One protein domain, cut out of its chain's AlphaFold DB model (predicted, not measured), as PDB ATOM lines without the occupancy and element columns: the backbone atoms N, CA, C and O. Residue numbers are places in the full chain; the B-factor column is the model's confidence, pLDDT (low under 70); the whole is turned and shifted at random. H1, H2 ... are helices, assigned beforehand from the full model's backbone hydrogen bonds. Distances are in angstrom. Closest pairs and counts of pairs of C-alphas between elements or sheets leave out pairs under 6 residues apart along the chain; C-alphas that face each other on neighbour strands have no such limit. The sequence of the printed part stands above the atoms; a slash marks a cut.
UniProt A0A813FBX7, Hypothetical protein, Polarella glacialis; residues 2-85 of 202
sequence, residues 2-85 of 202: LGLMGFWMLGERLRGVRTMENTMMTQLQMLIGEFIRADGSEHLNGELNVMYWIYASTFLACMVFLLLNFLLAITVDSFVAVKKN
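What this domain is: This is residues 2 to 85 of the 202 residues of the protein "Hypothetical protein" of Polarella glacialis (UniProt A0A813FBX7). One long helix, H3, has the short helices H1 and H2 and the link 33 to 45 gathered into a small head along its first part, while residues 65 to 85 of H3 stick out as a free arm. The printed part has 84 residues with three named helices, H1, H2, H3 in chain order, and no named strand: all helix. It is loose, with a radius of gyration of the C-alphas of 16.7 A, and spans 58 by 23 by 20 A, the arm making the length.

How they stand to each other: H3, residues 46 to 85, and H2, residues 20 to 32, only just touch, with 3 pairs of C-alphas within 8 A, through residues 60 to 63 and 30 to 31 alone; the closest C-alphas, of Met 63 and Leu 31, are 7.2 A apart. They run the same way at a steep tilt of 65 degrees. H1, residues 2 to 10, touches H2, closest at the C-alphas of Gly 3 and Met 24, 6.2 A, opposite ways at a steep tilt of 65 degrees. H1 and H3 are close but not clearly touching, closest at the C-alphas of Leu 2 and Phe 59, 7.3 A, opposite ways at a shallow tilt of 12 degrees. Every O i to N i+4 pair is within hydrogen-bond range in H1 and H2, and 35 of 36 in H3.

Where its parts are: H3 measures 57.6 A, from C-alpha 46 at (-13.950, 50.537, -42.083) to C-alpha 85 at (-5.877, -6.056, -34.696). H2 measures 18.6 A and H1 11.8 A, beginning at C-alpha 2 (-15.303, 29.597, -48.836).

The domain as a whole: The C-alphas farthest apart, of Asn 45 and Asn 85, are 58.9 A apart. The printed part has no cut; the link H2 to H3 is long. No printed residue is under 70 in pLDDT.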
ATOM      1  N   LEU A   2     -15.814  28.366 -49.474       85.06
ATOM      2  CA  LEU A   2     -15.303  29.597 -48.836       85.06
ATOM      3  C   LEU A   2     -14.247  30.352 -49.668       85.06
ATOM      4  O   LEU A   2     -14.234  31.577 -49.660       85.06
ATOM      5  N   GLY A   3     -13.388  29.645 -50.415       86.31
ATOM      6  CA  GLY A   3     -12.410  30.256 -51.338       86.31
ATOM      7  C   GLY A   3     -13.022  30.994 -52.511       86.31
ATOM      8  O   GLY A   3     -12.590  32.094 -52.827       86.31
ATOM      9  N   LEU A   4     -14.084  30.444 -53.099       91.38
ATOM     10  CA  LEU A   4     -14.791  31.111 -54.188       91.38
ATOM     11  C   LEU A   4     -15.501  32.374 -53.686       91.38
ATOM     12  O   LEU A   4     -15.476  33.396 -54.360       91.38
ATOM     13  N   MET A   5     -16.086  32.308 -52.485       90.44
ATOM     14  CA  MET A   5     -16.728  33.457 -51.845       90.44
ATOM     15  C   MET A   5     -15.712  34.556 -51.505       90.44
ATOM     16  O   MET A   5     -15.962  35.717 -51.805       90.44
ATOM     17  N   GLY A   6     -14.549  34.194 -50.954       88.81
ATOM     18  CA  GLY A   6     -13.465  35.145 -50.684       88.81
ATOM     19  C   GLY A   6     -12.932  35.795 -51.960       88.81
ATOM     20  O   GLY A   6     -12.779  37.011 -52.005       88.81
ATOM     21  N   PHE A   7     -12.739  35.009 -53.021       93.12
ATOM     22  CA  PHE A   7     -12.334  35.508 -54.337       93.12
ATOM     23  C   PHE A   7     -13.346  36.509 -54.913       93.12
ATOM     24  O   PHE A   7     -12.963  37.600 -55.322       93.12
ATOM     25  N   TRP A   8     -14.641  36.177 -54.894       93.25
ATOM     26  CA  TRP A   8     -15.692  37.071 -55.397       93.25
ATOM     27  C   TRP A   8     -15.831  38.355 -54.573       93.25
ATOM     28  O   TRP A   8     -16.089  39.417 -55.127       93.25
ATOM     29  N   MET A   9     -15.664  38.264 -53.254       90.69
ATOM     30  CA  MET A   9     -15.898  39.379 -52.335       90.69
ATOM     31  C   MET A   9     -14.695  40.329 -52.220       90.69
ATOM     32  O   MET A   9     -14.873  41.534 -52.070       90.69
ATOM     33  N   LEU A  10     -13.470  39.797 -52.273       90.50
ATOM     34  CA  LEU A  10     -12.235  40.537 -51.981       90.50
ATOM     35  C   LEU A  10     -11.295  40.652 -53.195       90.50
ATOM     36  O   LEU A  10     -10.333  41.421 -53.144       90.50
ATOM     37  N   GLY A  11     -11.568  39.931 -54.288       90.94
ATOM     38  CA  GLY A  11     -10.666  39.800 -55.438       90.94
ATOM     39  C   GLY A  11     -10.377  41.097 -56.196       90.94
ATOM     40  O   GLY A  11      -9.288  41.248 -56.747       90.94
ATOM     41  N   GLU A  12     -11.299  42.065 -56.189       91.50
ATOM     42  CA  GLU A  12     -11.052  43.388 -56.787       91.50
ATOM     43  C   GLU A  12     -10.178  44.296 -55.913       91.50
ATOM     44  O   GLU A  12      -9.519  45.202 -56.423       91.50
ATOM     45  N   ARG A  13     -10.174  44.079 -54.593       89.50
ATOM     46  CA  ARG A  13      -9.592  45.011 -53.614       89.50
ATOM     47  C   ARG A  13      -8.208  44.574 -53.146       89.50
ATOM     48  O   ARG A  13      -7.350  45.421 -52.914       89.50
ATOM     49  N   LEU A  14      -7.980  43.269 -53.011       90.06
ATOM     50  CA  LEU A  14      -6.735  42.717 -52.487       90.06
ATOM     51  C   LEU A  14      -5.943  42.002 -53.582       90.06
ATOM     52  O   LEU A  14      -6.421  41.067 -54.224       90.06
ATOM     53  N   ARG A  15      -4.675  42.392 -53.743       87.75
ATOM     54  CA  ARG A  15      -3.777  41.800 -54.748       87.75
ATOM     55  C   ARG A  15      -3.550  40.300 -54.526       87.75
ATOM     56  O   ARG A  15      -3.446  39.563 -55.504       87.75
ATOM     57  N   GLY A  16      -3.536  39.852 -53.266       85.62
ATOM     58  CA  GLY A  16      -3.326  38.447 -52.894       85.62
ATOM     59  C   GLY A  16      -4.471  37.504 -53.279       85.62
ATOM     60  O   GLY A  16      -4.234  36.332 -53.526       85.62
ATOM     61  N   VAL A  17      -5.701  38.003 -53.418       89.94
ATOM     62  CA  VAL A  17      -6.890  37.190 -53.758       89.94
ATOM     63  C   VAL A  17      -7.422  37.488 -55.159       89.94
ATOM     64  O   VAL A  17      -8.549  37.141 -55.501       89.94
ATOM     65  N   ARG A  18      -6.602  38.119 -56.008       91.88
ATOM     66  CA  ARG A  18      -6.994  38.503 -57.370       91.88
ATOM     67  C   ARG A  18      -7.158  37.316 -58.319       91.88
ATOM     68  O   ARG A  18      -7.859  37.428 -59.318       91.88
ATOM     69  N   THR A  19      -6.501  36.192 -58.044       93.94
ATOM     70  CA  THR A  19      -6.661  34.940 -58.796       93.94
ATOM     71  C   THR A  19      -7.181  33.851 -57.864       93.94
ATOM     72  O   THR A  19      -6.914  33.857 -56.659       93.94
ATOM     73  N   MET A  20      -7.944  32.903 -58.411       93.12
ATOM     74  CA  MET A  20      -8.484  31.783 -57.633       93.12
ATOM     75  C   MET A  20      -7.366  30.925 -57.023       93.12
ATOM     76  O   MET A  20      -7.478  30.505 -55.877       93.12
ATOM     77  N   GLU A  21      -6.276  30.721 -57.765       94.06
ATOM     78  CA  GLU A  21      -5.087  29.999 -57.302       94.06
ATOM     79  C   GLU A  21      -4.443  30.689 -56.095       94.06
ATOM     80  O   GLU A  21      -4.279  30.068 -55.046       94.06
ATOM     81  N   ASN A  22      -4.181  31.998 -56.190       92.00
ATOM     82  CA  ASN A  22      -3.603  32.740 -55.071       92.00
ATOM     83  C   ASN A  22      -4.565  32.783 -53.881       92.00
ATOM     84  O   ASN A  22      -4.126  32.705 -52.739       92.00
ATOM     85  N   THR A  23      -5.879  32.833 -54.127       92.25
ATOM     86  CA  THR A  23      -6.886  32.751 -53.059       92.25
ATOM     87  C   THR A  23      -6.826  31.405 -52.339       92.25
ATOM     88  O   THR A  23      -6.857  31.377 -51.111       92.25
ATOM     89  N   MET A  24      -6.686  30.293 -53.067       92.31
ATOM     90  CA  MET A  24      -6.501  28.969 -52.460       92.31
ATOM     91  C   MET A  24      -5.194  28.881 -51.667       92.31
ATOM     92  O   MET A  24      -5.203  28.379 -50.543       92.31
ATOM     93  N   MET A  25      -4.093  29.410 -52.204       92.69
ATOM     94  CA  MET A  25      -2.806  29.424 -51.507       92.69
ATOM     95  C   MET A  25      -2.859  30.277 -50.233       92.69
ATOM     96  O   MET A  25      -2.423  29.837 -49.172       92.69
ATOM     97  N   THR A  26      -3.492  31.450 -50.301       90.31
ATOM     98  CA  THR A  26      -3.689  32.343 -49.148       90.31
ATOM     99  C   THR A  26      -4.580  31.684 -48.090       90.31
ATOM    100  O   THR A  26      -4.335  31.814 -46.895       90.31
ATOM    101  N   GLN A  27      -5.595  30.916 -48.503       90.75
ATOM    102  CA  GLN A  27      -6.409  30.123 -47.577       90.75
ATOM    103  C   GLN A  27      -5.624  29.009 -46.888       90.75
ATOM    104  O   GLN A  27      -5.861  28.745 -45.710       90.75
ATOM    105  N   LEU A  28      -4.688  28.375 -47.594       90.75
ATOM    106  CA  LEU A  28      -3.799  27.378 -47.004       90.75
ATOM    107  C   LEU A  28      -2.813  28.024 -46.018       90.75
ATOM    108  O   LEU A  28      -2.588  27.488 -44.939       90.75
ATOM    109  N   GLN A  29      -2.284  29.205 -46.331       90.50
ATOM    110  CA  GLN A  29      -1.436  29.966 -45.407       90.50
ATOM    111  C   GLN A  29      -2.211  30.442 -44.168       90.50
ATOM    112  O   GLN A  29      -1.688  30.380 -43.054       90.50
ATOM    113  N   MET A  30      -3.482  30.833 -44.333       87.44
ATOM    114  CA  MET A  30      -4.392  31.105 -43.211       87.44
ATOM    115  C   MET A  30      -4.626  29.856 -42.351       87.44
ATOM    116  O   MET A  30      -4.689  29.970 -41.131       87.44
ATOM    117  N   LEU A  31      -4.716  28.664 -42.958       88.06
ATOM    118  CA  LEU A  31      -4.835  27.393 -42.233       88.06
ATOM    119  C   LEU A  31      -3.587  27.094 -41.386       88.06
ATOM    120  O   LEU A  31      -3.706  26.614 -40.262       88.06
ATOM    121  N   ILE A  32      -2.400  27.380 -41.923       89.31
ATOM    122  CA  ILE A  32      -1.110  27.177 -41.240       89.31
ATOM    123  C   ILE A  32      -0.897  28.224 -40.126       89.31
ATOM    124  O   ILE A  32      -0.092  28.015 -39.223       89.31
ATOM    125  N   GLY A  33      -1.657  29.323 -40.146       85.00
ATOM    126  CA  GLY A  33      -1.553  30.418 -39.179       85.00
ATOM    127  C   GLY A  33      -0.440  31.416 -39.501       85.00
ATOM    128  O   GLY A  33      -0.171  32.307 -38.702       85.00
ATOM    129  N   GLU A  34       0.192  31.295 -40.669       82.94
ATOM    130  CA  GLU A  34       1.293  32.162 -41.095       82.94
ATOM    131  C   GLU A  34       0.794  33.543 -41.552       82.94
ATOM    132  O   GLU A  34       1.527  34.527 -41.487       82.94
ATOM    133  N   PHE A  35      -0.467  33.646 -41.988       73.56
ATOM    134  CA  PHE A  35      -0.938  34.823 -42.716       73.56
ATOM    135  C   PHE A  35      -2.368  35.229 -42.339       73.56
ATOM    136  O   PHE A  35      -3.324  34.809 -42.981       73.56
ATOM    137  N   ILE A  36      -2.536  36.053 -41.296       70.69
ATOM    138  CA  ILE A  36      -3.856  36.614 -40.921       70.69
ATOM    139  C   ILE A  36      -4.086  37.993 -41.555       70.69
ATOM    140  O   ILE A  36      -5.229  38.375 -41.775       70.69
ATOM    141  N   ARG A  37      -3.023  38.741 -41.884       76.81
ATOM    142  CA  ARG A  37      -3.128  40.046 -42.550       76.81
ATOM    143  C   ARG A  37      -2.631  39.948 -43.977       76.81
ATOM    144  O   ARG A  37      -1.442  39.782 -44.211       76.81
ATOM    145  N   ALA A  38      -3.553  40.097 -44.919       80.50
ATOM    146  CA  ALA A  38      -3.192  40.244 -46.315       80.50
ATOM    147  C   ALA A  38      -2.640  41.644 -46.606       80.50
ATOM    148  O   ALA A  38      -3.150  42.644 -46.088       80.50
ATOM    149  N   ASP A  39      -1.613  41.705 -47.455       83.44
ATOM    150  CA  ASP A  39      -0.992  42.956 -47.888       83.44
ATOM    151  C   ASP A  39      -2.042  43.892 -48.498       83.44
ATOM    152  O   ASP A  39      -2.743  43.546 -49.457       83.44
ATOM    153  N   GLY A  40      -2.155  45.090 -47.924       80.44
ATOM    154  CA  GLY A  40      -3.145  46.096 -48.309       80.44
ATOM    155  C   GLY A  40      -4.430  46.092 -47.480       80.44
ATOM    156  O   GLY A  40      -5.279  46.943 -47.734       80.44
ATOM    157  N   SER A  41      -4.570  45.211 -46.479       82.12
ATOM    158  CA  SER A  41      -5.717  45.216 -45.549       82.12
ATOM    159  C   SER A  41      -5.874  46.530 -44.771       82.12
ATOM    160  O   SER A  41      -6.992  46.951 -44.496       82.12
ATOM    161  N   GLU A  42      -4.769  47.230 -44.508       85.19
ATOM    162  CA  GLU A  42      -4.736  48.509 -43.780       85.19
ATOM    163  C   GLU A  42      -5.376  49.680 -44.546       85.19
ATOM    164  O   GLU A  42      -5.724  50.696 -43.951       85.19
ATOM    165  N   HIS A  43      -5.551  49.550 -45.864       85.94
ATOM    166  CA  HIS A  43      -6.138  50.596 -46.706       85.94
ATOM    167  C   HIS A  43      -7.628  50.376 -47.002       85.94
ATOM    168  O   HIS A  43      -8.215  51.140 -47.772       85.94
ATOM    169  N   LEU A  44      -8.257  49.336 -46.438       84.38
ATOM    170  CA  LEU A  44      -9.691  49.120 -46.621       84.38
ATOM    171  C   LEU A  44     -10.502  50.025 -45.688       84.38
ATOM    172  O   LEU A  44     -10.281  50.071 -44.481       84.38
ATOM    173  N   ASN A  45     -11.495  50.704 -46.266       87.38
ATOM    174  CA  ASN A  45     -12.496  51.474 -45.528       87.38
ATOM    175  C   ASN A  45     -13.162  50.611 -44.439       87.38
ATOM    176  O   ASN A  45     -13.386  49.416 -44.648       87.38
ATOM    177  N   GLY A  46     -13.526  51.229 -43.310       86.88
ATOM    178  CA  GLY A  46     -13.950  50.537 -42.083       86.88
ATOM    179  C   GLY A  46     -15.025  49.455 -42.263       86.88
ATOM    180  O   GLY A  46     -14.914  48.389 -41.670       86.88
ATOM    181  N   GLU A  47     -16.011  49.665 -43.139       89.12
ATOM    182  CA  GLU A  47     -17.060  48.667 -43.414       89.12
ATOM    183  C   GLU A  47     -16.504  47.376 -44.044       89.12
ATOM    184  O   GLU A  47     -16.815  46.267 -43.606       89.12
ATOM    185  N   LEU A  48     -15.617  47.506 -45.036       87.06
ATOM    186  CA  LEU A  48     -14.978  46.361 -45.687       87.06
ATOM    187  C   LEU A  48     -13.992  45.656 -44.749       87.06
ATOM    188  O   LEU A  48     -13.842  44.437 -44.828       87.06
ATOM    189  N   ASN A  49     -13.348  46.407 -43.853       87.94
ATOM    190  CA  ASN A  49     -12.473  45.839 -42.831       87.94
ATOM    191  C   ASN A  49     -13.267  44.922 -41.881       87.94
ATOM    192  O   ASN A  49     -12.871  43.782 -41.645       87.94
ATOM    193  N   VAL A  50     -14.441  45.358 -41.413       89.56
ATOM    194  CA  VAL A  50     -15.320  44.523 -40.571       89.56
ATOM    195  C   VAL A  50     -15.763  43.259 -41.317       89.56
ATOM    196  O   VAL A  50     -15.681  42.157 -40.770       89.56
ATOM    197  N   MET A  51     -16.162  43.386 -42.585       88.38
ATOM    198  CA  MET A  51     -16.550  42.234 -43.410       88.38
ATOM    199  C   MET A  51     -15.394  41.233 -43.590       88.38
ATOM    200  O   MET A  51     -15.607  40.020 -43.514       88.38
ATOM    201  N   TYR A  52     -14.166  41.730 -43.774       89.19
ATOM    202  CA  TYR A  52     -12.956  40.912 -43.853       89.19
ATOM    203  C   TYR A  52     -12.696  40.136 -42.555       89.19
ATOM    204  O   TYR A  52     -12.469  38.927 -42.608       89.19
ATOM    205  N   TRP A  53     -12.802  40.781 -41.390       89.25
ATOM    206  CA  TRP A  53     -12.608  40.121 -40.093       89.25
ATOM    207  C   TRP A  53     -13.674  39.068 -39.784       89.25
ATOM    208  O   TRP A  53     -13.362  37.999 -39.248       89.25
ATOM    209  N   ILE A  54     -14.930  39.314 -40.164       90.12
ATOM    210  CA  ILE A  54     -16.001  38.316 -40.038       90.12
ATOM    211  C   ILE A  54     -15.703  37.113 -40.942       90.12
ATOM    212  O   ILE A  54     -15.815  35.963 -40.515       90.12
ATOM    213  N   TYR A  55     -15.255  37.352 -42.174       89.25
ATOM    214  CA  TYR A  55     -14.862  36.279 -43.084       89.25
ATOM    215  C   TYR A  55     -13.663  35.474 -42.556       89.25
ATOM    216  O   TYR A  55     -13.718  34.245 -42.511       89.25
ATOM    217  N   ALA A  56     -12.602  36.146 -42.107       89.12
ATOM    218  CA  ALA A  56     -11.408  35.494 -41.578       89.12
ATOM    219  C   ALA A  56     -11.719  34.674 -40.313       89.12
ATOM    220  O   ALA A  56     -11.290  33.527 -40.199       89.12
ATOM    221  N   SER A  57     -12.523  35.219 -39.393       88.94
ATOM    222  CA  SER A  57     -12.902  34.527 -38.155       88.94
ATOM    223  C   SER A  57     -13.823  33.331 -38.406       88.94
ATOM    224  O   SER A  57     -13.605  32.264 -37.834       88.94
ATOM    225  N   THR A  58     -14.802  33.449 -39.311       89.12
ATOM    226  CA  THR A  58     -15.671  32.322 -39.695       89.12
ATOM    227  C   THR A  58     -14.909  31.232 -40.444       89.12
ATOM    228  O   THR A  58     -15.145  30.050 -40.188       89.12
ATOM    229  N   PHE A  59     -13.960  31.593 -41.314       89.38
ATOM    230  CA  PHE A  59     -13.070  30.635 -41.973       89.38
ATOM    231  C   PHE A  59     -12.200  29.888 -40.957       89.38
ATOM    232  O   PHE A  59     -12.157  28.657 -40.985       89.38
ATOM    233  N   LEU A  60     -11.565  30.615 -40.031       89.00
ATOM    234  CA  LEU A  60     -10.724  30.032 -38.988       89.00
ATOM    235  C   LEU A  60     -11.532  29.107 -38.071       89.00
ATOM    236  O   LEU A  60     -11.123  27.974 -37.835       89.00
ATOM    237  N   ALA A  61     -12.706  29.549 -37.613       87.88
ATOM    238  CA  ALA A  61     -13.599  28.732 -36.801       87.88
ATOM    239  C   ALA A  61     -14.035  27.471 -37.562       87.88
ATOM    240  O   ALA A  61     -13.934  26.367 -37.038       87.88
ATOM    241  N   CYS A  62     -14.462  27.601 -38.818       89.56
ATOM    242  CA  CYS A  62     -14.873  26.463 -39.637       89.56
ATOM    243  C   CYS A  62     -13.733  25.448 -39.811       89.56
ATOM    244  O   CYS A  62     -13.935  24.257 -39.583       89.56
ATOM    245  N   MET A  63     -12.521  25.900 -40.140       88.19
ATOM    246  CA  MET A  63     -11.375  25.009 -40.327       88.19
ATOM    247  C   MET A  63     -10.916  24.370 -39.017       88.19
ATOM    248  O   MET A  63     -10.771  23.153 -38.950       88.19
ATOM    249  N   VAL A  64     -10.743  25.144 -37.947       84.94
ATOM    250  CA  VAL A  64     -10.296  24.600 -36.660       84.94
ATOM    251  C   VAL A  64     -11.351  23.664 -36.071       84.94
ATOM    252  O   VAL A  64     -11.023  22.556 -35.662       84.94
ATOM    253  N   PHE A  65     -12.630  24.038 -36.069       83.94
ATOM    254  CA  PHE A  65     -13.656  23.198 -35.451       83.94
ATOM    255  C   PHE A  65     -14.075  22.010 -36.310       83.94
ATOM    256  O   PHE A  65     -14.368  20.962 -35.739       83.94
ATOM    257  N   LEU A  66     -14.130  22.133 -37.639       84.38
ATOM    258  CA  LEU A  66     -14.535  21.008 -38.484       84.38
ATOM    259  C   LEU A  66     -13.350  20.127 -38.853       84.38
ATOM    260  O   LEU A  66     -13.439  18.922 -38.638       84.38
ATOM    261  N   LEU A  67     -12.244  20.678 -39.371       86.00
ATOM    262  CA  LEU A  67     -11.135  19.834 -39.825       86.00
ATOM    263  C   LEU A  67     -10.409  19.176 -38.654       86.00
ATOM    264  O   LEU A  67     -10.226  17.966 -38.718       86.00
ATOM    265  N   LEU A  68     -10.023  19.899 -37.591       85.81
ATOM    266  CA  LEU A  68      -9.260  19.254 -36.504       85.81
ATOM    267  C   LEU A  68     -10.108  18.231 -35.749       85.81
ATOM    268  O   LEU A  68      -9.629  17.127 -35.501       85.81
ATOM    269  N   ASN A  69     -11.365  18.545 -35.420       85.69
ATOM    270  CA  ASN A  69     -12.197  17.589 -34.684       85.69
ATOM    271  C   ASN A  69     -12.562  16.366 -35.535       85.69
ATOM    272  O   ASN A  69     -12.599  15.252 -35.017       85.69
ATOM    273  N   PHE A  70     -12.803  16.541 -36.837       90.12
ATOM    274  CA  PHE A  70     -13.129  15.425 -37.725       90.12
ATOM    275  C   PHE A  70     -11.904  14.574 -38.078       90.12
ATOM    276  O   PHE A  70     -11.984  13.346 -38.027       90.12
ATOM    277  N   LEU A  71     -10.762  15.199 -38.385       89.81
ATOM    278  CA  LEU A  71      -9.516  14.472 -38.642       89.81
ATOM    279  C   LEU A  71      -9.086  13.686 -37.408       89.81
ATOM    280  O   LEU A  71      -8.751  12.513 -37.535       89.81
ATOM    281  N   LEU A  72      -9.169  14.282 -36.214       90.69
ATOM    282  CA  LEU A  72      -8.838  13.578 -34.978       90.69
ATOM    283  C   LEU A  72      -9.785  12.398 -34.744       90.69
ATOM    284  O   LEU A  72      -9.317  11.319 -34.392       90.69
ATOM    285  N   ALA A  73     -11.086  12.561 -34.998       92.25
ATOM    286  CA  ALA A  73     -12.041  11.462 -34.880       92.25
ATOM    287  C   ALA A  73     -11.699  10.287 -35.816       92.25
ATOM    288  O   ALA A  73     -11.657   9.145 -35.362       92.25
ATOM    289  N   ILE A  74     -11.391  10.556 -37.090       93.69
ATOM    290  CA  ILE A  74     -11.011   9.510 -38.057       93.69
ATOM    291  C   ILE A  74      -9.676   8.858 -37.679       93.69
ATOM    292  O   ILE A  74      -9.544   7.631 -37.702       93.69
ATOM    293  N   THR A  75      -8.666   9.659 -37.338       95.25
ATOM    294  CA  THR A  75      -7.351   9.134 -36.958       95.25
ATOM    295  C   THR A  75      -7.449   8.269 -35.703       95.25
ATOM    296  O   THR A  75      -6.851   7.197 -35.667       95.25
ATOM    297  N   VAL A  76      -8.248   8.661 -34.709       96.06
ATOM    298  CA  VAL A  76      -8.477   7.838 -33.512       96.06
ATOM    299  C   VAL A  76      -9.205   6.536 -33.855       96.06
ATOM    300  O   VAL A  76      -8.787   5.485 -33.377       96.06
ATOM    301  N   ASP A  77     -10.235   6.570 -34.704       95.44
ATOM    302  CA  ASP A  77     -10.979   5.365 -35.098       95.44
ATOM    303  C   ASP A  77     -10.073   4.340 -35.803       95.44
ATOM    304  O   ASP A  77      -9.976   3.177 -35.397       95.44
ATOM    305  N   SER A  78      -9.298   4.800 -36.791       95.12
ATOM    306  CA  SER A  78      -8.313   3.959 -37.483       95.12
ATOM    307  C   SER A  78      -7.226   3.423 -36.544       95.12
ATOM    308  O   SER A  78      -6.858   2.249 -36.633       95.12
ATOM    309  N   PHE A  79      -6.744   4.240 -35.604       96.00
ATOM    310  CA  PHE A  79      -5.742   3.819 -34.630       96.00
ATOM    311  C   PHE A  79      -6.280   2.734 -33.692       96.00
ATOM    312  O   PHE A  79      -5.594   1.744 -33.443       96.00
ATOM    313  N   VAL A  80      -7.517   2.875 -33.209       96.56
ATOM    314  CA  VAL A  80      -8.171   1.866 -32.363       96.56
ATOM    315  C   VAL A  80      -8.361   0.555 -33.126       96.56
ATOM    316  O   VAL A  80      -8.080  -0.510 -32.574       96.56
ATOM    317  N   ALA A  81      -8.770   0.611 -34.396       94.69
ATOM    318  CA  ALA A  81      -8.912  -0.582 -35.231       94.69
ATOM    319  C   ALA A  81      -7.571  -1.312 -35.437       94.69
ATOM    320  O   ALA A  81      -7.496  -2.532 -35.282       94.69
ATOM    321  N   VAL A  82      -6.497  -0.576 -35.741       94.75
ATOM    322  CA  VAL A  82      -5.149  -1.152 -35.896       94.75
ATOM    323  C   VAL A  82      -4.636  -1.714 -34.575       94.75
ATOM    324  O   VAL A  82      -4.106  -2.823 -34.557       94.75
ATOM    325  N   LYS A  83      -4.834  -0.993 -33.469       93.44
ATOM    326  CA  LYS A  83      -4.429  -1.455 -32.142       93.44
ATOM    327  C   LYS A  83      -5.134  -2.756 -31.772       93.44
ATOM    328  O   LYS A  83      -4.460  -3.709 -31.416       93.44
ATOM    329  N   LYS A  84      -6.453  -2.844 -31.955       93.81
ATOM    330  CA  LYS A  84      -7.211  -4.074 -31.687       93.81
ATOM    331  C   LYS A  84      -6.707  -5.255 -32.528       93.81
ATOM    332  O   LYS A  84      -6.518  -6.343 -32.002       93.81
ATOM    333  N   ASN A  85      -6.426  -5.025 -33.811       91.06
ATOM    334  CA  ASN A  85      -5.877  -6.056 -34.696       91.06
ATOM    335  C   ASN A  85      -4.448  -6.485 -34.324       91.06
ATOM    336  O   ASN A  85      -4.026  -7.571 -34.718       91.06
TER     337      ASN A  85